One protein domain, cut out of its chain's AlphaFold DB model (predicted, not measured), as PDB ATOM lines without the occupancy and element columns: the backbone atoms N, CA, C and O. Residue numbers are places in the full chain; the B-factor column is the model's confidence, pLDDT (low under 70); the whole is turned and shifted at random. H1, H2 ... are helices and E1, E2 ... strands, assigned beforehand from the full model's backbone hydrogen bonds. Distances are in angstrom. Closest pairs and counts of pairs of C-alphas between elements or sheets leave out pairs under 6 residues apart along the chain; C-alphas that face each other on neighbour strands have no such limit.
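Overview. This is residues 21 to 177 of the 421 residues of the protein "Hypothetical protein" of Ostreococcus mediterraneus (UniProt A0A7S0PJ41). A strongly twisted slab of six strands runs through the middle of this model, with H1, H4 and H5 over one face and the long H6 across the other side, where it grazes E1 and E2. H2 sits beyond the edge strand E4, and H3 lies near the opposite edge, at E6. The printed part has 157 residues, with E1 E2 E3 H1 E4 H2 E5 H3 H4 H5 E6 H6 along the chain. The mixed sheet has the order E4 E3 E2 E1 E5 E6, and the class is mixed, helices and strands. The whole is compact, with a radius of gyration of the C-alphas of 15.3 A and spans of 44 by 37 by 30 A.

Arrangement. Start with E1, residues 21 to 27, E2, residues 44 to 50, and E3, residues 56 to 59: they form a meander, each strand the antiparallel neighbour of the one before, and both successive pairs are hairpins. Look for N 24 and O 47 at 2.8 A, and N 57 and O 48 at 2.8 A. H1, residues 78 to 90, is on the sheet at a height of 9.0 A, slantwise to the strands at 45 degrees to E2 on the local plane. E4, residues 92 to 94, is antiparallel to E3, with N 93 and O 58 at 2.8 A. H2, residues 100 to 103, comes closest to E4 at the C-alphas of Val 94 and Arg 103, 4.5 A apart. E5, residues 112 to 117, is parallel to E1, with N 23 and O 114 at 2.8 A. H3, residues 128 to 133, H4, residues 138 to 142, and H5, residues 144 to 149, follow; with E5 and E6, residues 154 to 157, they make a strand-helix-strand unit, helices between two parallel neighbour strands, where N 115 and O 156 are 2.8 A apart. H3 only grazes the sheet. H4 is on the same face as H1. H5 and H1 only just touch, with 3 pairs of C-alphas within 8 A, through residues 79 to 82 of H1 alone; the closest C-alphas, of Val 82 and Gly 146, are 5.9 A apart. H6, residues 162 to 176, only grazes the sheet with residues 164 to 174. Every O i to N i+4 pair is within hydrogen-bond range in H1, H4 and H5; H6 has 6 of 11, H3 0 of 2 with 2 of 3 O i to N i+3 pairs, and H2 is too short for an i+4 pair.

Along the chain. Find C-alpha 21 at (-23.151, -35.310, -44.075); E1 runs 19.3 A from there, and E2 19.6 A. H1 measures 18.4 A, and H6 19.9 A to C-alpha 176 at (-40.629, -48.484, -32.601).

Size, cuts and confidence. The C-alphas farthest apart, of Glu 38 and Asp 129, are 45.9 A apart. The printed part has no cut; the links E1 to E2 and E3 to H1 are long. Look for pLDDT under 70 at residues 35, 37 and 60 to 66.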
ATOM      1  N   TRP A  21     -22.079 -34.756 -44.895       95.69
ATOM      2  CA  TRP A  21     -23.151 -35.310 -44.075       95.69
ATOM      3  C   TRP A  21     -24.411 -34.468 -44.213       95.69
ATOM      4  O   TRP A  21     -24.358 -33.243 -44.164       95.69
ATOM      5  N   HIS A  22     -25.552 -35.126 -44.368       95.62
ATOM      6  CA  HIS A  22     -26.857 -34.502 -44.199       95.62
ATOM      7  C   HIS A  22     -27.319 -34.744 -42.765       95.62
ATOM      8  O   HIS A  22     -27.438 -35.897 -42.353       95.62
ATOM      9  N   VAL A  23     -27.565 -33.677 -42.013       97.00
ATOM     10  CA  VAL A  23     -28.065 -33.716 -40.637       97.00
ATOM     11  C   VAL A  23     -29.498 -33.205 -40.645       97.00
ATOM     12  O   VAL A  23     -29.760 -32.052 -40.977       97.00
ATOM     13  N   TYR A  24     -30.434 -34.075 -40.296       96.81
ATOM     14  CA  TYR A  24     -31.852 -33.759 -40.274       96.81
ATOM     15  C   TYR A  24     -32.379 -33.768 -38.845       96.81
ATOM     16  O   TYR A  24     -32.293 -34.792 -38.170       96.81
ATOM     17  N   VAL A  25     -32.932 -32.639 -38.401       96.75
ATOM     18  CA  VAL A  25     -33.617 -32.526 -37.109       96.75
ATOM     19  C   VAL A  25     -35.119 -32.700 -37.315       96.75
ATOM     20  O   VAL A  25     -35.791 -31.821 -37.857       96.75
ATOM     21  N   HIS A  26     -35.651 -33.839 -36.894       94.06
ATOM     22  CA  HIS A  26     -37.004 -34.261 -37.211       94.06
ATOM     23  C   HIS A  26     -37.865 -34.466 -35.967       94.06
ATOM     24  O   HIS A  26     -37.589 -35.358 -35.175       94.06
ATOM     25  N   LYS A  27     -38.935 -33.688 -35.820       92.25
ATOM     26  CA  LYS A  27     -40.003 -33.946 -34.847       92.25
ATOM     27  C   LYS A  27     -40.730 -35.243 -35.208       92.25
ATOM     28  O   LYS A  27     -41.262 -35.338 -36.309       92.25
ATOM     29  N   LEU A  28     -40.705 -36.224 -34.310       89.12
ATOM     30  CA  LEU A  28     -41.286 -37.547 -34.528       89.12
ATOM     31  C   LEU A  28     -42.797 -37.544 -34.282       89.12
ATOM     32  O   LEU A  28     -43.301 -36.875 -33.378       89.12
ATOM     33  N   ARG A  29     -43.508 -38.387 -35.027       87.81
ATOM     34  CA  ARG A  29     -44.922 -38.717 -34.806       87.81
ATOM     35  C   ARG A  29     -45.075 -39.824 -33.766       87.81
ATOM     36  O   ARG A  29     -45.532 -40.926 -34.052       87.81
ATOM     37  N   ALA A  30     -44.604 -39.539 -32.558       82.94
ATOM     38  CA  ALA A  30     -44.689 -40.434 -31.412       82.94
ATOM     39  C   ALA A  30     -44.818 -39.623 -30.122       82.94
ATOM     40  O   ALA A  30     -44.224 -38.552 -30.000       82.94
ATOM     41  N   TRP A  31     -45.557 -40.157 -29.153       84.38
ATOM     42  CA  TRP A  31     -45.739 -39.541 -27.842       84.38
ATOM     43  C   TRP A  31     -44.818 -40.194 -26.816       84.38
ATOM     44  O   TRP A  31     -44.821 -41.411 -26.655       84.38
ATOM     45  N   PHE A  32     -44.020 -39.382 -26.128       77.38
ATOM     46  CA  PHE A  32     -43.091 -39.828 -25.096       77.38
ATOM     47  C   PHE A  32     -43.497 -39.258 -23.746       77.38
ATOM     48  O   PHE A  32     -43.719 -38.051 -23.665       77.38
ATOM     49  N   PRO A  33     -43.519 -40.065 -22.673       75.94
ATOM     50  CA  PRO A  33     -43.671 -39.535 -21.327       75.94
ATOM     51  C   PRO A  33     -42.580 -38.496 -21.041       75.94
ATOM     52  O   PRO A  33     -41.389 -38.782 -21.207       75.94
ATOM     53  N   ASP A  34     -42.971 -37.296 -20.612       71.75
ATOM     54  CA  ASP A  34     -42.035 -36.307 -20.086       71.75
ATOM     55  C   ASP A  34     -42.181 -36.248 -18.563       71.75
ATOM     56  O   ASP A  34     -43.146 -35.717 -18.017       71.75
ATOM     57  N   GLU A  35     -41.186 -36.805 -17.867       69.62
ATOM     58  CA  GLU A  35     -41.125 -36.843 -16.399       69.62
ATOM     59  C   GLU A  35     -41.134 -35.443 -15.756       69.62
ATOM     60  O   GLU A  35     -41.330 -35.327 -14.549       69.62
ATOM     61  N   ARG A  36     -40.904 -34.373 -16.534       70.56
ATOM     62  CA  ARG A  36     -40.903 -32.986 -16.041       70.56
ATOM     63  C   ARG A  36     -42.286 -32.346 -16.053       70.56
ATOM     64  O   ARG A  36     -42.521 -31.453 -15.245       70.56
ATOM     65  N   THR A  37     -43.141 -32.733 -16.997       67.25
ATOM     66  CA  THR A  37     -44.418 -32.055 -17.266       67.25
ATOM     67  C   THR A  37     -45.635 -32.925 -16.987       67.25
ATOM     68  O   THR A  37     -46.741 -32.417 -17.110       67.25
ATOM     69  N   GLU A  38     -45.454 -34.208 -16.645       73.81
ATOM     70  CA  GLU A  38     -46.502 -35.243 -16.484       73.81
ATOM     71  C   GLU A  38     -47.330 -35.523 -17.760       73.81
ATOM     72  O   GLU A  38     -47.861 -36.618 -17.925       73.81
ATOM     73  N   LEU A  39     -47.356 -34.583 -18.705       80.44
ATOM     74  CA  LEU A  39     -47.909 -34.702 -20.046       80.44
ATOM     75  C   LEU A  39     -46.877 -35.260 -21.036       80.44
ATOM     76  O   LEU A  39     -45.695 -34.901 -20.955       80.44
ATOM     77  N   PRO A  40     -47.290 -36.104 -21.999       83.44
ATOM     78  CA  PRO A  40     -46.380 -36.592 -23.017       83.44
ATOM     79  C   PRO A  40     -45.988 -35.500 -24.026       83.44
ATOM     80  O   PRO A  40     -46.720 -34.549 -24.273       83.44
ATOM     81  N   THR A  41     -44.818 -35.654 -24.644       83.81
ATOM     82  CA  THR A  41     -44.274 -34.727 -25.650       83.81
ATOM     83  C   THR A  41     -43.843 -35.477 -26.905       83.81
ATOM     84  O   THR A  41     -43.570 -36.679 -26.862       83.81
ATOM     85  N   ARG A  42     -43.769 -34.773 -28.039       87.31
ATOM     86  CA  ARG A  42     -43.226 -35.329 -29.286       87.31
ATOM     87  C   ARG A  42     -41.721 -35.075 -29.350       87.31
ATOM     88  O   ARG A  42     -41.327 -33.912 -29.415       87.31
ATOM     89  N   PRO A  43     -40.869 -36.113 -29.341       87.62
ATOM     90  CA  PRO A  43     -39.428 -35.915 -29.337       87.62
ATOM     91  C   PRO A  43     -38.898 -35.542 -30.723       87.62
ATOM     92  O   PRO A  43     -39.555 -35.715 -31.752       87.62
ATOM     93  N   TYR A  44     -37.638 -35.123 -30.750       92.44
ATOM     94  CA  TYR A  44     -36.896 -34.818 -31.963       92.44
ATOM     95  C   TYR A  44     -35.803 -35.854 -32.215       92.44
ATOM     96  O   TYR A  44     -34.975 -36.147 -31.361       92.44
ATOM     97  N   LEU A  45     -35.761 -36.384 -33.428       92.50
ATOM     98  CA  LEU A  45     -34.700 -37.226 -33.951       92.50
ATOM     99  C   LEU A  45     -33.646 -36.366 -34.655       92.50
ATOM    100  O   LEU A  45     -33.979 -35.609 -35.564       92.50
ATOM    101  N   VAL A  46     -32.366 -36.550 -34.333       95.38
ATOM    102  CA  VAL A  46     -31.252 -36.046 -35.150       95.38
ATOM    103  C   VAL A  46     -30.712 -37.190 -36.011       95.38
ATOM    104  O   VAL A  46     -30.010 -38.083 -35.539       95.38
ATOM    105  N   LEU A  47     -31.058 -37.191 -37.297       94.31
ATOM    106  CA  LEU A  47     -30.627 -38.208 -38.254       94.31
ATOM    107  C   LEU A  47     -29.448 -37.699 -39.083       94.31
ATOM    108  O   LEU A  47     -29.576 -36.715 -39.809       94.31
ATOM    109  N   ILE A  48     -28.318 -38.407 -39.038       94.94
ATOM    110  CA  ILE A  48     -27.142 -38.098 -39.859       94.94
ATOM    111  C   ILE A  48     -27.028 -39.124 -40.984       94.94
ATOM    112  O   ILE A  48     -26.982 -40.325 -40.730       94.94
ATOM    113  N   THR A  49     -26.946 -38.658 -42.227       93.56
ATOM    114  CA  THR A  49     -26.745 -39.505 -43.409       93.56
ATOM    115  C   THR A  49     -25.472 -39.099 -44.139       93.56
ATOM    116  O   THR A  49     -25.318 -37.938 -44.513       93.56
ATOM    117  N   SER A  50     -24.565 -40.045 -44.388       92.12
ATOM    118  CA  SER A  50     -23.415 -39.803 -45.266       92.12
ATOM    119  C   SER A  50     -23.865 -39.822 -46.726       92.12
ATOM    120  O   SER A  50     -24.458 -40.801 -47.184       92.12
ATOM    121  N   THR A  51     -23.574 -38.765 -47.486       89.44
ATOM    122  CA  THR A  51     -23.939 -38.702 -48.915       89.44
ATOM    123  C   THR A  51     -23.062 -39.602 -49.784       89.44
ATOM    124  O   THR A  51     -23.420 -39.903 -50.920       89.44
ATOM    125  N   THR A  52     -21.911 -40.038 -49.264       87.62
ATOM    126  CA  THR A  52     -20.954 -40.872 -49.998       87.62
ATOM    127  C   THR A  52     -21.447 -42.307 -50.164       87.62
ATOM    128  O   THR A  52     -21.253 -42.899 -51.224       87.62
ATOM    129  N   ASP A  53     -22.060 -42.881 -49.130       86.62
ATOM    130  CA  ASP A  53     -22.462 -44.292 -49.116       86.62
ATOM    131  C   ASP A  53     -23.865 -44.553 -48.548       86.62
ATOM    132  O   ASP A  53     -24.274 -45.710 -48.448       86.62
ATOM    133  N   GLY A  54     -24.617 -43.506 -48.193       87.38
ATOM    134  CA  GLY A  54     -25.971 -43.622 -47.648       87.38
ATOM    135  C   GLY A  54     -26.023 -44.187 -46.225       87.38
ATOM    136  O   GLY A  54     -27.077 -44.639 -45.777       87.38
ATOM    137  N   ALA A  55     -24.898 -44.212 -45.508       89.94
ATOM    138  CA  ALA A  55     -24.862 -44.707 -44.139       89.94
ATOM    139  C   ALA A  55     -25.633 -43.787 -43.187       89.94
ATOM    140  O   ALA A  55     -25.415 -42.575 -43.188       89.94
ATOM    141  N   PHE A  56     -26.475 -44.376 -42.335       91.19
ATOM    142  CA  PHE A  56     -27.093 -43.676 -41.209       91.19
ATOM    143  C   PHE A  56     -26.152 -43.728 -40.018       91.19
ATOM    144  O   PHE A  56     -25.814 -44.813 -39.538       91.19
ATOM    145  N   LEU A  57     -25.703 -42.558 -39.584       90.31
ATOM    146  CA  LEU A  57     -24.682 -42.398 -38.566       90.31
ATOM    147  C   LEU A  57     -25.312 -41.981 -37.239       90.31
ATOM    148  O   LEU A  57     -26.230 -41.166 -37.184       90.31
ATOM    149  N   SER A  58     -24.780 -42.550 -36.170       89.12
ATOM    150  CA  SER A  58     -25.032 -42.184 -34.782       89.12
ATOM    151  C   SER A  58     -23.733 -42.364 -33.992       89.12
ATOM    152  O   SER A  58     -22.689 -42.675 -34.572       89.12
ATOM    153  N   CYS A  59     -23.774 -42.185 -32.679       81.19
ATOM    154  CA  CYS A  59     -22.702 -42.576 -31.775       81.19
ATOM    155  C   CYS A  59     -23.153 -43.763 -30.914       81.19
ATOM    156  O   CYS A  59     -24.345 -43.956 -30.651       81.19
ATOM    157  N   ALA A  60     -22.194 -44.589 -30.493       67.19
ATOM    158  CA  ALA A  60     -22.466 -45.581 -29.461       67.19
ATOM    159  C   ALA A  60     -22.915 -44.849 -28.188       67.19
ATOM    160  O   ALA A  60     -22.294 -43.862 -27.805       67.19
ATOM    161  N   HIS A  61     -23.993 -45.324 -27.577       64.19
ATOM    162  CA  HIS A  61     -24.566 -44.760 -26.364       64.19
ATOM    163  C   HIS A  61     -24.693 -45.866 -25.314       64.19
ATOM    164  O   HIS A  61     -24.879 -47.041 -25.662       64.19
ATOM    165  N   GLU A  62     -24.518 -45.517 -24.043       56.09
ATOM    166  CA  GLU A  62     -24.717 -46.466 -22.944       56.09
ATOM    167  C   GLU A  62     -26.205 -46.827 -22.797       56.09
ATOM    168  O   GLU A  62     -27.096 -46.132 -23.290       56.09
ATOM    169  N   ALA A  63     -26.499 -47.944 -22.125       50.84
ATOM    170  CA  ALA A  63     -27.880 -48.327 -21.851       50.84
ATOM    171  C   ALA A  63     -28.557 -47.242 -20.990       50.84
ATOM    172  O   ALA A  63     -28.176 -47.046 -19.840       50.84
ATOM    173  N   GLY A  64     -29.550 -46.547 -21.554       50.75
ATOM    174  CA  GLY A  64     -30.271 -45.446 -20.899       50.75
ATOM    175  C   GLY A  64     -29.943 -44.048 -21.439       50.75
ATOM    176  O   GLY A  64     -30.668 -43.103 -21.138       50.75
ATOM    177  N   GLU A  65     -28.913 -43.896 -22.275       61.81
ATOM    178  CA  GLU A  65     -28.682 -42.654 -23.015       61.81
ATOM    179  C   GLU A  65     -29.635 -42.561 -24.214       61.81
ATOM    180  O   GLU A  65     -29.807 -43.516 -24.970       61.81
ATOM    181  N   ARG A  66     -30.237 -41.384 -24.423       61.62
ATOM    182  CA  ARG A  66     -31.260 -41.168 -25.463       61.62
ATOM    183  C   ARG A  66     -30.700 -41.144 -26.898       61.62
ATOM    184  O   ARG A  66     -31.452 -40.972 -27.855       61.62
ATOM    185  N   GLY A  67     -29.394 -41.371 -27.066       78.69
ATOM    186  CA  GLY A  67     -28.733 -41.511 -28.361       78.69
ATOM    187  C   GLY A  67     -28.957 -40.294 -29.255       78.69
ATOM    188  O   GLY A  67     -28.476 -39.204 -28.965       78.69
ATOM    189  N   ASN A  68     -29.679 -40.499 -30.353       86.81
ATOM    190  CA  ASN A  68     -30.020 -39.478 -31.340       86.81
ATOM    191  C   ASN A  68     -31.463 -38.960 -31.220       86.81
ATOM    192  O   ASN A  68     -31.966 -38.341 -32.159       86.81
ATOM    193  N   VAL A  69     -32.130 -39.232 -30.096       87.69
ATOM    194  CA  VAL A  69     -33.485 -38.773 -29.782       87.69
ATOM    195  C   VAL A  69     -33.428 -37.784 -28.619       87.69
ATOM    196  O   VAL A  69     -32.907 -38.076 -27.546       87.69
ATOM    197  N   PHE A  70     -33.991 -36.606 -28.829       87.81
ATOM    198  CA  PHE A  70     -34.074 -35.510 -27.874       87.81
ATOM    199  C   PHE A  70     -35.523 -35.413 -27.405       87.81
ATOM    200  O   PHE A  70     -36.413 -35.151 -28.209       87.81
ATOM    201  N   ALA A  71     -35.768 -35.694 -26.125       79.25
ATOM    202  CA  ALA A  71     -37.119 -35.647 -25.570       79.25
ATOM    203  C   ALA A  71     -37.445 -34.258 -25.016       79.25
ATOM    204  O   ALA A  71     -36.561 -33.553 -24.520       79.25
ATOM    205  N   GLY A  72     -38.729 -33.925 -25.028       76.75
ATOM    206  CA  GLY A  72     -39.244 -32.624 -24.636       76.75
ATOM    207  C   GLY A  72     -39.980 -31.935 -25.784       76.75
ATOM    208  O   GLY A  72     -39.884 -32.379 -26.928       76.75
ATOM    209  N   PRO A  73     -40.716 -30.858 -25.473       76.25
ATOM    210  CA  PRO A  73     -41.563 -30.169 -26.446       76.25
ATOM    211  C   PRO A  73     -40.760 -29.275 -27.402       76.25
ATOM    212  O   PRO A  73     -41.185 -29.030 -28.529       76.25
ATOM    213  N   GLU A  74     -39.586 -28.820 -26.963       87.69
ATOM    214  CA  GLU A  74     -38.725 -27.915 -27.717       87.69
ATOM    215  C   GLU A  74     -37.767 -28.671 -28.650       87.69
ATOM    216  O   GLU A  74     -37.245 -29.731 -28.282       87.69
ATOM    217  N   PRO A  75     -37.472 -28.117 -29.839       91.62
ATOM    218  CA  PRO A  75     -36.446 -28.662 -30.715       91.62
ATOM    219  C   PRO A  75     -35.055 -28.588 -30.056       91.62
ATOM    220  O   PRO A  75     -34.790 -27.656 -29.292       91.62
ATOM    221  N   PRO A  76     -34.131 -29.519 -30.374       94.19
ATOM    222  CA  PRO A  76     -32.776 -29.474 -29.840       94.19
ATOM    223  C   PRO A  76     -32.080 -28.179 -30.256       94.19
ATOM    224  O   PRO A  76     -32.203 -27.706 -31.384       94.19
ATOM    225  N   THR A  77     -31.308 -27.600 -29.355       96.06
ATOM    226  CA  THR A  77     -30.534 -26.395 -29.639       96.06
ATOM    227  C   THR A  77     -29.443 -26.665 -30.680       96.06
ATOM    228  O   THR A  77     -28.994 -27.793 -30.890       96.06
ATOM    229  N   CYS A  78     -28.951 -25.605 -31.330       97.19
ATOM    230  CA  CYS A  78     -27.819 -25.729 -32.252       97.19
ATOM    231  C   CYS A  78     -26.562 -26.279 -31.553       97.19
ATOM    232  O   CYS A  78     -25.808 -27.038 -32.157       97.19
ATOM    233  N   GLU A  79     -26.358 -25.946 -30.274       96.19
ATOM    234  CA  GLU A  79     -25.257 -26.481 -29.468       96.19
ATOM    235  C   GLU A  79     -25.390 -27.993 -29.258       96.19
ATOM    236  O   GLU A  79     -24.420 -28.721 -29.462       96.19
ATOM    237  N   GLU A  80     -26.592 -28.480 -28.941       95.06
ATOM    238  CA  GLU A  80     -26.875 -29.914 -28.797       95.06
ATOM    239  C   GLU A  80     -26.692 -30.681 -30.111       95.06
ATOM    240  O   GLU A  80     -26.127 -31.778 -30.118       95.06
ATOM    241  N   VAL A  81     -27.106 -30.101 -31.242       96.25
ATOM    242  CA  VAL A  81     -26.885 -30.700 -32.568       96.25
ATOM    243  C   VAL A  81     -25.391 -30.780 -32.892       96.25
ATOM    244  O   VAL A  81     -24.915 -31.819 -33.356       96.25
ATOM    245  N   VAL A  82     -24.627 -29.713 -32.637       96.75
ATOM    246  CA  VAL A  82     -23.170 -29.690 -32.856       96.75
ATOM    247  C   VAL A  82     -22.458 -30.691 -31.944       96.75
ATOM    248  O   VAL A  82     -21.579 -31.418 -32.415       96.75
ATOM    249  N   ASP A  83     -22.838 -30.768 -30.669       94.12
ATOM    250  CA  ASP A  83     -22.297 -31.743 -29.717       94.12
ATOM    251  C   ASP A  83     -22.580 -33.182 -30.167       94.12
ATOM    252  O   ASP A  83     -21.676 -34.024 -30.190       94.12
ATOM    253  N   PHE A  84     -23.801 -33.460 -30.627       93.88
ATOM    254  CA  PHE A  84     -24.145 -34.769 -31.172       93.88
ATOM    255  C   PHE A  84     -23.290 -35.120 -32.398       93.88
ATOM    256  O   PHE A  84     -22.694 -36.198 -32.445       93.88
ATOM    257  N   VAL A  85     -23.132 -34.202 -33.358       94.38
ATOM    258  CA  VAL A  85     -22.256 -34.409 -34.530       94.38
ATOM    259  C   VAL A  85     -20.803 -34.651 -34.108       94.38
ATOM    260  O   VAL A  85     -20.157 -35.554 -34.640       94.38
ATOM    261  N   SER A  86     -20.295 -33.908 -33.122       93.31
ATOM    262  CA  SER A  86     -18.955 -34.104 -32.551       93.31
ATOM    263  C   SER A  86     -18.772 -35.522 -31.993       93.31
ATOM    264  O   SER A  86     -17.785 -36.197 -32.306       93.31
ATOM    265  N   LYS A  87     -19.760 -36.031 -31.244       91.31
ATOM    266  CA  LYS A  87     -19.767 -37.412 -30.730       91.31
ATOM    267  C   LYS A  87     -19.759 -38.446 -31.860       91.31
ATOM    268  O   LYS A  87     -19.017 -39.427 -31.777       91.31
ATOM    269  N   VAL A  88     -20.518 -38.218 -32.936       91.75
ATOM    270  CA  VAL A  88     -20.518 -39.098 -34.122       91.75
ATOM    271  C   VAL A  88     -19.169 -39.077 -34.849       91.75
ATOM    272  O   VAL A  88     -18.705 -40.130 -35.279       91.75
ATOM    273  N   ILE A  89     -18.494 -37.926 -34.951       90.75
ATOM    274  CA  ILE A  89     -17.134 -37.837 -35.516       90.75
ATOM    275  C   ILE A  89     -16.138 -38.637 -34.666       90.75
ATOM    276  O   ILE A  89     -15.306 -39.368 -35.207       90.75
ATOM    277  N   ALA A  90     -16.223 -38.518 -33.339       88.94
ATOM    278  CA  ALA A  90     -15.306 -39.184 -32.420       88.94
ATOM    279  C   ALA A  90     -15.489 -40.712 -32.394       88.94
ATOM    280  O   ALA A  90     -14.505 -41.454 -32.324       88.94
ATOM    281  N   ALA A  91     -16.736 -41.186 -32.451       87.06
ATOM    282  CA  ALA A  91     -17.085 -42.600 -32.336       87.06
ATOM    283  C   ALA A  91     -18.259 -42.975 -33.266       87.06
ATOM    284  O   ALA A  91     -19.371 -43.220 -32.787       87.06
ATOM    285  N   PRO A  92     -18.032 -43.047 -34.593       88.00
ATOM    286  CA  PRO A  92     -19.104 -43.280 -35.551       88.00
ATOM    287  C   PRO A  92     -19.693 -44.684 -35.410       88.00
ATOM    288  O   PRO A  92     -18.972 -45.687 -35.378       88.00
ATOM    289  N   HIS A  93     -21.021 -44.742 -35.406       88.00
ATOM    290  CA  HIS A  93     -21.814 -45.962 -35.404       88.00
ATOM    291  C   HIS A  93     -22.790 -45.981 -36.588       88.00
ATOM    292  O   HIS A  93     -23.626 -45.091 -36.723       88.00
ATOM    293  N   VAL A  94     -22.704 -46.998 -37.450       88.38
ATOM    294  CA  VAL A  94     -23.565 -47.153 -38.635       88.38
ATOM    295  C   VAL A  94     -24.794 -47.995 -38.295       88.38
ATOM    296  O   VAL A  94     -24.683 -49.203 -38.068       88.38
ATOM    297  N   LEU A  95     -25.971 -47.370 -38.323       85.00
ATOM    298  CA  LEU A  95     -27.246 -47.978 -37.930       85.00
ATOM    299  C   LEU A  95     -27.802 -48.947 -38.981       85.00
ATOM    300  O   LEU A  95     -28.398 -49.966 -38.638       85.00
ATOM    301  N   ASN A  96     -27.584 -48.667 -40.266       85.88
ATOM    302  CA  ASN A  96     -28.151 -49.431 -41.381       85.88
ATOM    303  C   ASN A  96     -27.205 -50.506 -41.955       85.88
ATOM    304  O   ASN A  96     -27.412 -50.968 -43.075       85.88
ATOM    305  N   SER A  97     -26.190 -50.951 -41.197       83.00
ATOM    306  CA  SER A  97     -25.335 -52.081 -41.598       83.00
ATOM    307  C   SER A  97     -25.677 -53.381 -40.857       83.00
ATOM    308  O   SER A  97     -25.733 -53.455 -39.623       83.00
ATOM    309  N   SER A  98     -25.829 -54.459 -41.629       78.12
ATOM    310  CA  SER A  98     -25.996 -55.829 -41.125       78.12
ATOM    311  C   SER A  98     -24.676 -56.484 -40.698       78.12
ATOM    312  O   SER A  98     -24.682 -57.526 -40.042       78.12
ATOM    313  N   LYS A  99     -23.527 -55.884 -41.029       82.19
ATOM    314  CA  LYS A  99     -22.202 -56.441 -40.743       82.19
ATOM    315  C   LYS A  99     -21.583 -55.761 -39.526       82.19
ATOM    316  O   LYS A  99     -21.212 -54.594 -39.572       82.19
ATOM    317  N   ALA A 100     -21.355 -56.528 -38.459       75.38
ATOM    318  CA  ALA A 100     -20.798 -56.015 -37.201       75.38
ATOM    319  C   ALA A 100     -19.475 -55.233 -37.362       75.38
ATOM    320  O   ALA A 100     -19.264 -54.236 -36.680       75.38
ATOM    321  N   HIS A 101     -18.604 -55.639 -38.293       75.44
ATOM    322  CA  HIS A 101     -17.325 -54.962 -38.545       75.44
ATOM    323  C   HIS A 101     -17.457 -53.626 -39.301       75.44
ATOM    324  O   HIS A 101     -16.513 -52.842 -39.305       75.44
ATOM    325  N   GLU A 102     -18.594 -53.366 -39.950       78.00
ATOM    326  CA  GLU A 102     -18.875 -52.095 -40.630       78.00
ATOM    327  C   GLU A 102     -19.550 -51.082 -39.693       78.00
ATOM    328  O   GLU A 102     -19.420 -49.883 -39.921       78.00
ATOM    329  N   ARG A 103     -20.203 -51.544 -38.613       79.38
ATOM    330  CA  ARG A 103     -20.932 -50.685 -37.666       79.38
ATOM    331  C   ARG A 103     -20.046 -49.671 -36.957       79.38
ATOM    332  O   ARG A 103     -20.446 -48.530 -36.842       79.38
ATOM    333  N   ASN A 104     -18.846 -50.066 -36.538       79.88
ATOM    334  CA  ASN A 104     -17.921 -49.200 -35.789       79.88
ATOM    335  C   ASN A 104     -16.673 -48.850 -36.611       79.88
ATOM    336  O   ASN A 104     -15.584 -48.640 -36.071       79.88
ATOM    337  N   LYS A 105     -16.786 -48.897 -37.941       76.62
ATOM    338  CA  LYS A 105     -15.662 -48.590 -38.820       76.62
ATOM    339  C   LYS A 105     -15.380 -47.089 -38.753       76.62
ATOM    340  O   LYS A 105     -16.279 -46.291 -38.984       76.62
ATOM    341  N   ALA A 106     -14.121 -46.728 -38.495       77.19
ATOM    342  CA  ALA A 106     -13.682 -45.336 -38.527       77.19
ATOM    343  C   ALA A 106     -14.042 -44.677 -39.872       77.19
ATOM    344  O   ALA A 106     -13.827 -45.271 -40.937       77.19
ATOM    345  N   ARG A 107     -14.578 -43.457 -39.804       81.19
ATOM    346  CA  ARG A 107     -14.954 -42.616 -40.946       81.19
ATOM    347  C   ARG A 107     -14.141 -41.329 -40.936       81.19
ATOM    348  O   ARG A 107     -13.533 -40.995 -39.919       81.19
ATOM    349  N   ALA A 108     -14.076 -40.657 -42.080       81.12
ATOM    350  CA  ALA A 108     -13.500 -39.326 -42.103       81.12
ATOM    351  C   ALA A 108     -14.472 -38.364 -41.403       81.12
ATOM    352  O   ALA A 108     -15.677 -38.604 -41.349       81.12
ATOM    353  N   ALA A 109     -13.941 -37.285 -40.836       86.06
ATOM    354  CA  ALA A 109     -14.797 -36.171 -40.464       86.06
ATOM    355  C   ALA A 109     -15.354 -35.538 -41.755       86.06
ATOM    356  O   ALA A 109     -14.616 -35.458 -42.747       86.06
ATOM    357  N   PRO A 110     -16.620 -35.093 -41.768       94.00
ATOM    358  CA  PRO A 110     -17.175 -34.412 -42.924       94.00
ATOM    359  C   PRO A 110     -16.488 -33.057 -43.114       94.00
ATOM    360  O   PRO A 110     -16.178 -32.364 -42.146       94.00
ATOM    361  N   LYS A 111     -16.294 -32.648 -44.366       94.19
ATOM    362  CA  LYS A 111     -15.908 -31.267 -44.692       94.19
ATOM    363  C   LYS A 111     -17.111 -30.354 -44.862       94.19
ATOM    364  O   LYS A 111     -17.002 -29.151 -44.650       94.19
ATOM    365  N   GLU A 112     -18.251 -30.927 -45.234       95.25
ATOM    366  CA  GLU A 112     -19.504 -30.208 -45.422       95.25
ATOM    367  C   GLU A 112     -20.617 -30.889 -44.626       95.25
ATOM    368  O   GLU A 112     -20.781 -32.111 -44.664       95.25
ATOM    369  N   VAL A 113     -21.402 -30.083 -43.921       96.44
ATOM    370  CA  VAL A 113     -22.658 -30.505 -43.309       96.44
ATOM    371  C   VAL A 113     -23.793 -29.739 -43.965       96.44
ATOM    372  O   VAL A 113     -23.768 -28.511 -44.046       96.44
ATOM    373  N   ARG A 114     -24.805 -30.472 -44.424       96.38
ATOM    374  CA  ARG A 114     -26.065 -29.894 -44.881       96.38
ATOM    375  C   ARG A 114     -27.151 -30.163 -43.869       96.38
ATOM    376  O   ARG A 114     -27.316 -31.307 -43.457       96.38
ATOM    377  N   VAL A 115     -27.882 -29.131 -43.480       96.81
ATOM    378  CA  VAL A 115     -28.895 -29.223 -42.432       96.81
ATOM    379  C   VAL A 115     -30.291 -28.924 -42.959       96.81
ATOM    380  O   VAL A 115     -30.475 -28.103 -43.857       96.81
ATOM    381  N   ALA A 116     -31.275 -29.581 -42.361       96.75
ATOM    382  CA  ALA A 116     -32.685 -29.230 -42.458       96.75
ATOM    383  C   ALA A 116     -33.389 -29.590 -41.146       96.75
ATOM    384  O   ALA A 116     -32.900 -30.421 -40.375       96.75
ATOM    385  N   CYS A 117     -34.559 -29.005 -40.914       95.31
ATOM    386  CA  CYS A 117     -35.474 -29.427 -39.858       95.31
ATOM    387  C   CYS A 117     -36.857 -29.764 -40.425       95.31
ATOM    388  O   CYS A 117     -37.092 -29.545 -41.615       95.31
ATOM    389  N   THR A 118     -37.761 -30.319 -39.606       92.44
ATOM    390  CA  THR A 118     -39.117 -30.723 -40.036       92.44
ATOM    391  C   THR A 118     -39.815 -29.659 -40.887       92.44
ATOM    392  O   THR A 118     -40.309 -29.983 -41.963       92.44
ATOM    393  N   SER A 119     -39.783 -28.388 -40.471       90.50
ATOM    394  CA  SER A 119     -40.462 -27.291 -41.178       90.50
ATOM    395  C   SER A 119     -39.826 -26.923 -42.523       90.50
ATOM    396  O   SER A 119     -40.509 -26.423 -43.412       90.50
ATOM    397  N   THR A 120     -38.534 -27.198 -42.720       93.56
ATOM    398  CA  THR A 120     -37.806 -26.847 -43.953       93.56
ATOM    399  C   THR A 120     -37.456 -28.055 -44.814       93.56
ATOM    400  O   THR A 120     -36.850 -27.891 -45.870       93.56
ATOM    401  N   ALA A 121     -37.817 -29.272 -44.403       92.31
ATOM    402  CA  ALA A 121     -37.394 -30.519 -45.043       92.31
ATOM    403  C   ALA A 121     -37.755 -30.604 -46.536       92.31
ATOM    404  O   ALA A 121     -37.093 -31.310 -47.298       92.31
ATOM    405  N   ARG A 122     -38.805 -29.890 -46.955       90.81
ATOM    406  CA  ARG A 122     -39.315 -29.856 -48.334       90.81
ATOM    407  C   ARG A 122     -39.027 -28.539 -49.064       90.81
ATOM    408  O   ARG A 122     -39.400 -28.415 -50.229       90.81
ATOM    409  N   ALA A 123     -38.372 -27.574 -48.421       91.12
ATOM    410  CA  ALA A 123     -38.029 -26.305 -49.054       91.12
ATOM    411  C   ALA A 123     -37.007 -26.516 -50.184       91.12
ATOM    412  O   ALA A 123     -36.082 -27.313 -50.046       91.12
ATOM    413  N   LEU A 124     -37.168 -25.798 -51.301       91.06
ATOM    414  CA  LEU A 124     -36.241 -25.812 -52.446       91.06
ATOM    415  C   LEU A 124     -35.960 -27.211 -53.039       91.06
ATOM    416  O   LEU A 124     -34.881 -27.462 -53.590       91.06
ATOM    417  N   VAL A 125     -36.905 -28.152 -52.931       90.81
ATOM    418  CA  VAL A 125     -36.790 -29.469 -53.580       90.81
ATOM    419  C   VAL A 125     -36.685 -29.278 -55.095       90.81
ATOM    420  O   VAL A 125     -37.594 -28.752 -55.727       90.81
ATOM    421  N   GLY A 126     -35.575 -29.737 -55.676       89.31
ATOM    422  CA  GLY A 126     -35.283 -29.588 -57.107       89.31
ATOM    423  C   GLY A 126     -34.609 -28.266 -57.494       89.31
ATOM    424  O   GLY A 126     -34.256 -28.102 -58.659       89.31
ATOM    425  N   GLU A 127     -34.377 -27.359 -56.543       90.62
ATOM    426  CA  GLU A 127     -33.760 -26.039 -56.756       90.62
ATOM    427  C   GLU A 127     -32.346 -25.982 -56.149       90.62
ATOM    428  O   GLU A 127     -32.042 -25.163 -55.279       90.62
ATOM    429  N   ASN A 128     -31.481 -26.911 -56.572       89.75
ATOM    430  CA  ASN A 128     -30.158 -27.140 -55.973       89.75
ATOM    431  C   ASN A 128     -29.239 -25.909 -55.995       89.75
ATOM    432  O   ASN A 128     -28.383 -25.763 -55.126       89.75
ATOM    433  N   ASP A 129     -29.403 -25.034 -56.983       91.44
ATOM    434  CA  ASP A 129     -28.651 -23.789 -57.141       91.44
ATOM    435  C   ASP A 129     -28.951 -22.757 -56.045       91.44
ATOM    436  O   ASP A 129     -28.155 -21.844 -55.830       91.44
ATOM    437  N   LYS A 130     -30.067 -22.914 -55.322       91.94
ATOM    438  CA  LYS A 130     -30.503 -21.997 -54.260       91.94
ATOM    439  C   LYS A 130     -30.173 -22.474 -52.848       91.94
ATOM    440  O   LYS A 130     -30.314 -21.698 -51.903       91.94
ATOM    441  N   TRP A 131     -29.744 -23.727 -52.688       92.81
ATOM    442  CA  TRP A 131     -29.526 -24.343 -51.374       92.81
ATOM    443  C   TRP A 131     -28.482 -23.600 -50.540       92.81
ATOM    444  O   TRP A 131     -28.668 -23.391 -49.347       92.81
ATOM    445  N   ASP A 132     -27.415 -23.134 -51.181       89.94
ATOM    446  CA  ASP A 132     -26.292 -22.486 -50.501       89.94
ATOM    447  C   ASP A 132     -26.642 -21.118 -49.908       89.94
ATOM    448  O   ASP A 132     -26.006 -20.669 -48.956       89.94
ATOM    449  N   SER A 133     -27.646 -20.458 -50.484       89.56
ATOM    450  CA  SER A 133     -28.145 -19.151 -50.054       89.56
ATOM    451  C   SER A 133     -29.367 -19.236 -49.141       89.56
ATOM    452  O   SER A 133     -29.884 -18.198 -48.742       89.56
ATOM    453  N   PHE A 134     -29.869 -20.438 -48.852       92.94
ATOM    454  CA  PHE A 134     -31.080 -20.605 -48.058       92.94
ATOM    455  C   PHE A 134     -30.775 -20.578 -46.560       92.94
ATOM    456  O   PHE A 134     -30.082 -21.449 -46.033       92.94
ATOM    457  N   ASP A 135     -31.349 -19.599 -45.871       89.69
ATOM    458  CA  ASP A 135     -31.213 -19.349 -44.435       89.69
ATOM    459  C   ASP A 135     -32.519 -19.591 -43.656       89.69
ATOM    460  O   ASP A 135     -32.567 -19.392 -42.444       89.69
ATOM    461  N   GLY A 136     -33.568 -20.095 -44.317       91.06
ATOM    462  CA  GLY A 136     -34.866 -20.358 -43.686       91.06
ATOM    463  C   GLY A 136     -34.856 -21.478 -42.636       91.06
ATOM    464  O   GLY A 136     -35.825 -21.630 -41.897       91.06
ATOM    465  N   CYS A 137     -33.781 -22.266 -42.546       95.06
ATOM    466  CA  CYS A 137     -33.590 -23.263 -41.493       95.06
ATOM    467  C   CYS A 137     -32.660 -22.710 -40.404       95.06
ATOM    468  O   CYS A 137     -31.483 -22.457 -40.660       95.06
ATOM    469  N   ALA A 138     -33.167 -22.602 -39.171       95.06
ATOM    470  CA  ALA A 138     -32.437 -22.025 -38.035       95.06
ATOM    471  C   ALA A 138     -31.076 -22.698 -37.759       95.06
ATOM    472  O   ALA A 138     -30.124 -22.038 -37.342       95.06
ATOM    473  N   TYR A 139     -30.955 -23.997 -38.052       96.94
ATOM    474  CA  TYR A 139     -29.718 -24.755 -37.861       96.94
ATOM    475  C   TYR A 139     -28.611 -24.401 -38.861       96.94
ATOM    476  O   TYR A 139     -27.449 -24.703 -38.594       96.94
ATOM    477  N   VAL A 140     -28.923 -23.776 -40.008       95.69
ATOM    478  CA  VAL A 140     -27.903 -23.425 -41.018       95.69
ATOM    479  C   VAL A 140     -26.948 -22.388 -40.445       95.69
ATOM    480  O   VAL A 140     -25.736 -22.610 -40.413       95.69
ATOM    481  N   GLU A 141     -27.495 -21.270 -39.966       94.44
ATOM    482  CA  GLU A 141     -26.698 -20.216 -39.341       94.44
ATOM    483  C   GLU A 141     -26.275 -20.621 -37.927       94.44
ATOM    484  O   GLU A 141     -25.095 -20.533 -37.587       94.44
ATOM    485  N   GLY A 142     -27.211 -21.141 -37.125       96.25
ATOM    486  CA  GLY A 142     -26.975 -21.414 -35.709       96.25
ATOM    487  C   GLY A 142     -25.889 -22.460 -35.437       96.25
ATOM    488  O   GLY A 142     -25.164 -22.342 -34.451       96.25
ATOM    489  N   CYS A 143     -25.699 -23.449 -36.319       97.06
ATOM    490  CA  CYS A 143     -24.647 -24.457 -36.148       97.06
ATOM    491  C   CYS A 143     -23.302 -24.066 -36.781       97.06
ATOM    492  O   CYS A 143     -22.305 -24.759 -36.557       97.06
ATOM    493  N   ARG A 144     -23.228 -22.985 -37.574       95.50
ATOM    494  CA  ARG A 144     -22.056 -22.682 -38.418       95.50
ATOM    495  C   ARG A 144     -20.770 -22.505 -37.608       95.50
ATOM    496  O   ARG A 144     -19.751 -23.101 -37.953       95.50
ATOM    497  N   GLU A 145     -20.808 -21.724 -36.528       96.69
ATOM    498  CA  GLU A 145     -19.630 -21.511 -35.671       96.69
ATOM    499  C   GLU A 145     -19.205 -22.808 -34.964       96.69
ATOM    500  O   GLU A 145     -18.015 -23.124 -34.888       96.69
ATOM    501  N   GLY A 146     -20.177 -23.583 -34.477       96.62
ATOM    502  CA  GLY A 146     -19.935 -24.864 -33.820       96.62
ATOM    503  C   GLY A 146     -19.272 -25.877 -34.754       96.62
ATOM    504  O   GLY A 146     -18.248 -26.463 -34.407       96.62
ATOM    505  N   PHE A 147     -19.782 -26.017 -35.977       96.50
ATOM    506  CA  PHE A 147     -19.198 -26.886 -36.998       96.50
ATOM    507  C   PHE A 147     -17.805 -26.432 -37.446       96.50
ATOM    508  O   PHE A 147     -16.913 -27.272 -37.581       96.50
ATOM    509  N   ALA A 148     -17.561 -25.125 -37.574       95.69
ATOM    510  CA  ALA A 148     -16.228 -24.609 -37.889       95.69
ATOM    511  C   ALA A 148     -15.184 -25.005 -36.825       95.69
ATOM    512  O   ALA A 148     -14.059 -25.374 -37.169       95.69
ATOM    513  N   LYS A 149     -15.555 -25.012 -35.535       95.62
ATOM    514  CA  LYS A 149     -14.683 -25.482 -34.436       95.62
ATOM    515  C   LYS A 149     -14.362 -26.979 -34.520       95.62
ATOM    516  O   LYS A 149     -13.313 -27.392 -34.029       95.62
ATOM    517  N   LEU A 150     -15.219 -27.775 -35.164       93.12
ATOM    518  CA  LEU A 150     -14.985 -29.199 -35.440       93.12
ATOM    519  C   LEU A 150     -14.137 -29.439 -36.704       93.12
ATOM    520  O   LEU A 150     -13.860 -30.588 -37.042       93.12
ATOM    521  N   GLY A 151     -13.711 -28.379 -37.401       93.31
ATOM    522  CA  GLY A 151     -12.956 -28.478 -38.653       93.31
ATOM    523  C   GLY A 151     -13.821 -28.742 -39.889       93.31
ATOM    524  O   GLY A 151     -13.283 -29.113 -40.929       93.31
ATOM    525  N   ILE A 152     -15.139 -28.555 -39.784       95.00
ATOM    526  CA  ILE A 152     -16.076 -28.644 -40.907       95.00
ATOM    527  C   ILE A 152     -16.028 -27.307 -41.651       95.00
ATOM    528  O   ILE A 152     -16.302 -26.250 -41.083       95.00
ATOM    529  N   GLU A 153     -15.651 -27.346 -42.923       94.38
ATOM    530  CA  GLU A 153     -15.388 -26.160 -43.744       94.38
ATOM    531  C   GLU A 153     -16.679 -25.443 -44.164       94.38
ATOM    532  O   GLU A 153     -16.666 -24.235 -44.411       94.38
ATOM    533  N   ARG A 154     -17.801 -26.171 -44.246       94.12
ATOM    534  CA  ARG A 154     -19.061 -25.640 -44.769       94.12
ATOM    535  C   ARG A 154     -20.297 -26.168 -44.042       94.12
ATOM    536  O   ARG A 154     -20.454 -27.372 -43.867       94.12
ATOM    537  N   CYS A 155     -21.203 -25.250 -43.705       94.88
ATOM    538  CA  CYS A 155     -22.564 -25.528 -43.242       94.88
ATOM    539  C   CYS A 155     -23.558 -24.890 -44.222       94.88
ATOM    540  O   CYS A 155     -23.494 -23.676 -44.437       94.88
ATOM    541  N   ALA A 156     -24.430 -25.692 -44.828       95.19
ATOM    542  CA  ALA A 156     -25.409 -25.246 -45.824       95.19
ATOM    543  C   ALA A 156     -26.767 -25.931 -45.621       95.19
ATOM    544  O   ALA A 156     -26.904 -26.822 -44.785       95.19
ATOM    545  N   PHE A 157     -27.780 -25.538 -46.385       96.69
ATOM    546  CA  PHE A 157     -29.067 -26.229 -46.409       96.69
ATOM    547  C   PHE A 157     -29.068 -27.382 -47.427       96.69
ATOM    548  O   PHE A 157     -28.407 -27.317 -48.462       96.69
ATOM    549  N   ALA A 158     -29.847 -28.431 -47.162       95.00
ATOM    550  CA  ALA A 158     -30.372 -29.302 -48.214       95.00
ATOM    551  C   ALA A 158     -31.730 -29.884 -47.810       95.00
ATOM    552  O   ALA A 158     -31.895 -30.278 -46.654       95.00
ATOM    553  N   PRO A 159     -32.674 -30.024 -48.755       94.44
ATOM    554  CA  PRO A 159     -33.922 -30.717 -48.494       94.44
ATOM    555  C   PRO A 159     -33.680 -32.198 -48.205       94.44
ATOM    556  O   PRO A 159     -32.689 -32.804 -48.627       94.44
ATOM    557  N   VAL A 160     -34.647 -32.803 -47.525       93.38
ATOM    558  CA  VAL A 160     -34.619 -34.220 -47.178       93.38
ATOM    559  C   VAL A 160     -35.356 -35.019 -48.258       93.38
ATOM    560  O   VAL A 160     -36.519 -34.719 -48.563       93.38
ATOM    561  N   PRO A 161     -34.717 -36.050 -48.847       90.75
ATOM    562  CA  PRO A 161     -35.381 -36.967 -49.767       90.75
ATOM    563  C   PRO A 161     -36.662 -37.550 -49.167       90.75
ATOM    564  O   PRO A 161     -36.692 -37.915 -47.988       90.75
ATOM    565  N   LYS A 162     -37.716 -37.674 -49.988       89.25
ATOM    566  CA  LYS A 162     -39.022 -38.172 -49.527       89.25
ATOM    567  C   LYS A 162     -38.883 -39.568 -48.920       89.25
ATOM    568  O   LYS A 162     -39.480 -39.858 -47.896       89.25
ATOM    569  N   GLU A 163     -38.042 -40.401 -49.515       89.25
ATOM    570  CA  GLU A 163     -37.805 -41.784 -49.114       89.25
ATOM    571  C   GLU A 163     -37.192 -41.885 -47.711       89.25
ATOM    572  O   GLU A 163     -37.491 -42.832 -46.990       89.25
ATOM    573  N   ILE A 164     -36.380 -40.907 -47.289       90.00
ATOM    574  CA  ILE A 164     -35.852 -40.875 -45.916       90.00
ATOM    575  C   ILE A 164     -36.987 -40.592 -44.928       90.00
ATOM    576  O   ILE A 164     -37.081 -41.254 -43.898       90.00
ATOM    577  N   ILE A 165     -37.883 -39.658 -45.243       89.31
ATOM    578  CA  ILE A 165     -39.017 -39.346 -44.365       89.31
ATOM    579  C   ILE A 165     -39.998 -40.526 -44.324       89.31
ATOM    580  O   ILE A 165     -40.292 -41.044 -43.254       89.31
ATOM    581  N   GLU A 166     -40.464 -40.996 -45.480       88.06
ATOM    582  CA  GLU A 166     -41.526 -42.007 -45.556       88.06
ATOM    583  C   GLU A 166     -41.035 -43.416 -45.208       88.06
ATOM    584  O   GLU A 166     -41.627 -44.103 -44.383       88.06
ATOM    585  N   ALA A 167     -39.950 -43.886 -45.828       87.88
ATOM    586  CA  ALA A 167     -39.563 -45.293 -45.721       87.88
ATOM    587  C   ALA A 167     -38.668 -45.579 -44.513       87.88
ATOM    588  O   ALA A 167     -38.651 -46.708 -44.022       87.88
ATOM    589  N   VAL A 168     -37.897 -44.587 -44.056       89.31
ATOM    590  CA  VAL A 168     -36.965 -44.758 -42.934       89.31
ATOM    591  C   VAL A 168     -37.592 -44.237 -41.655       89.31
ATOM    592  O   VAL A 168     -37.765 -45.007 -40.716       89.31
ATOM    593  N   ILE A 169     -37.940 -42.954 -41.604       89.50
ATOM    594  CA  ILE A 169     -38.434 -42.357 -40.366       89.50
ATOM    595  C   ILE A 169     -39.827 -42.900 -40.040       89.50
ATOM    596  O   ILE A 169     -39.967 -43.625 -39.053       89.50
ATOM    597  N   ARG A 170     -40.810 -42.656 -40.911       87.31
ATOM    598  CA  ARG A 170     -42.198 -43.100 -40.714       87.31
ATOM    599  C   ARG A 170     -42.344 -44.618 -40.773       87.31
ATOM    600  O   ARG A 170     -43.046 -45.212 -39.968       87.31
ATOM    601  N   GLY A 171     -41.642 -45.272 -41.697       84.81
ATOM    602  CA  GLY A 171     -41.755 -46.720 -41.892       84.81
ATOM    603  C   GLY A 171     -40.977 -47.595 -40.902       84.81
ATOM    604  O   GLY A 171     -41.318 -48.765 -40.743       84.81
ATOM    605  N   GLN A 172     -39.908 -47.092 -40.265       85.50
ATOM    606  CA  GLN A 172     -39.013 -47.938 -39.449       85.50
ATOM    607  C   GLN A 172     -38.622 -47.356 -38.092       85.50
ATOM    608  O   GLN A 172     -38.222 -48.129 -37.218       85.50
ATOM    609  N   ILE A 173     -38.638 -46.033 -37.918       84.88
ATOM    610  CA  ILE A 173     -38.213 -45.390 -36.670       84.88
ATOM    611  C   ILE A 173     -39.429 -45.113 -35.792       84.88
ATOM    612  O   ILE A 173     -39.490 -45.660 -34.697       84.88
ATOM    613  N   GLU A 174     -40.406 -44.346 -36.275       85.81
ATOM    614  CA  GLU A 174     -41.620 -43.991 -35.524       85.81
ATOM    615  C   GLU A 174     -42.389 -45.209 -34.978       85.81
ATOM    616  O   GLU A 174     -42.722 -45.192 -33.794       85.81
ATOM    617  N   PRO A 175     -42.565 -46.324 -35.724       81.75
ATOM    618  CA  PRO A 175     -43.296 -47.485 -35.216       81.75
ATOM    619  C   PRO A 175     -42.634 -48.163 -34.011       81.75
ATOM    620  O   PRO A 175     -43.301 -48.869 -33.267       81.75
ATOM    621  N   LYS A 176     -41.328 -47.958 -33.790       78.88
ATOM    622  CA  LYS A 176     -40.629 -48.484 -32.601       78.88
ATOM    623  C   LYS A 176     -40.967 -47.712 -31.328       78.88
ATOM    624  O   LYS A 176     -40.571 -48.138 -30.247       78.88
ATOM    625  N   TYR A 177     -41.627 -46.571 -31.480       74.12
ATOM    626  CA  TYR A 177     -42.009 -45.670 -30.404       74.12
ATOM    627  C   TYR A 177     -43.528 -45.521 -30.279       74.12
ATOM    628  O   TYR A 177     -43.990 -44.790 -29.407       74.12
TER     629      TYR A 177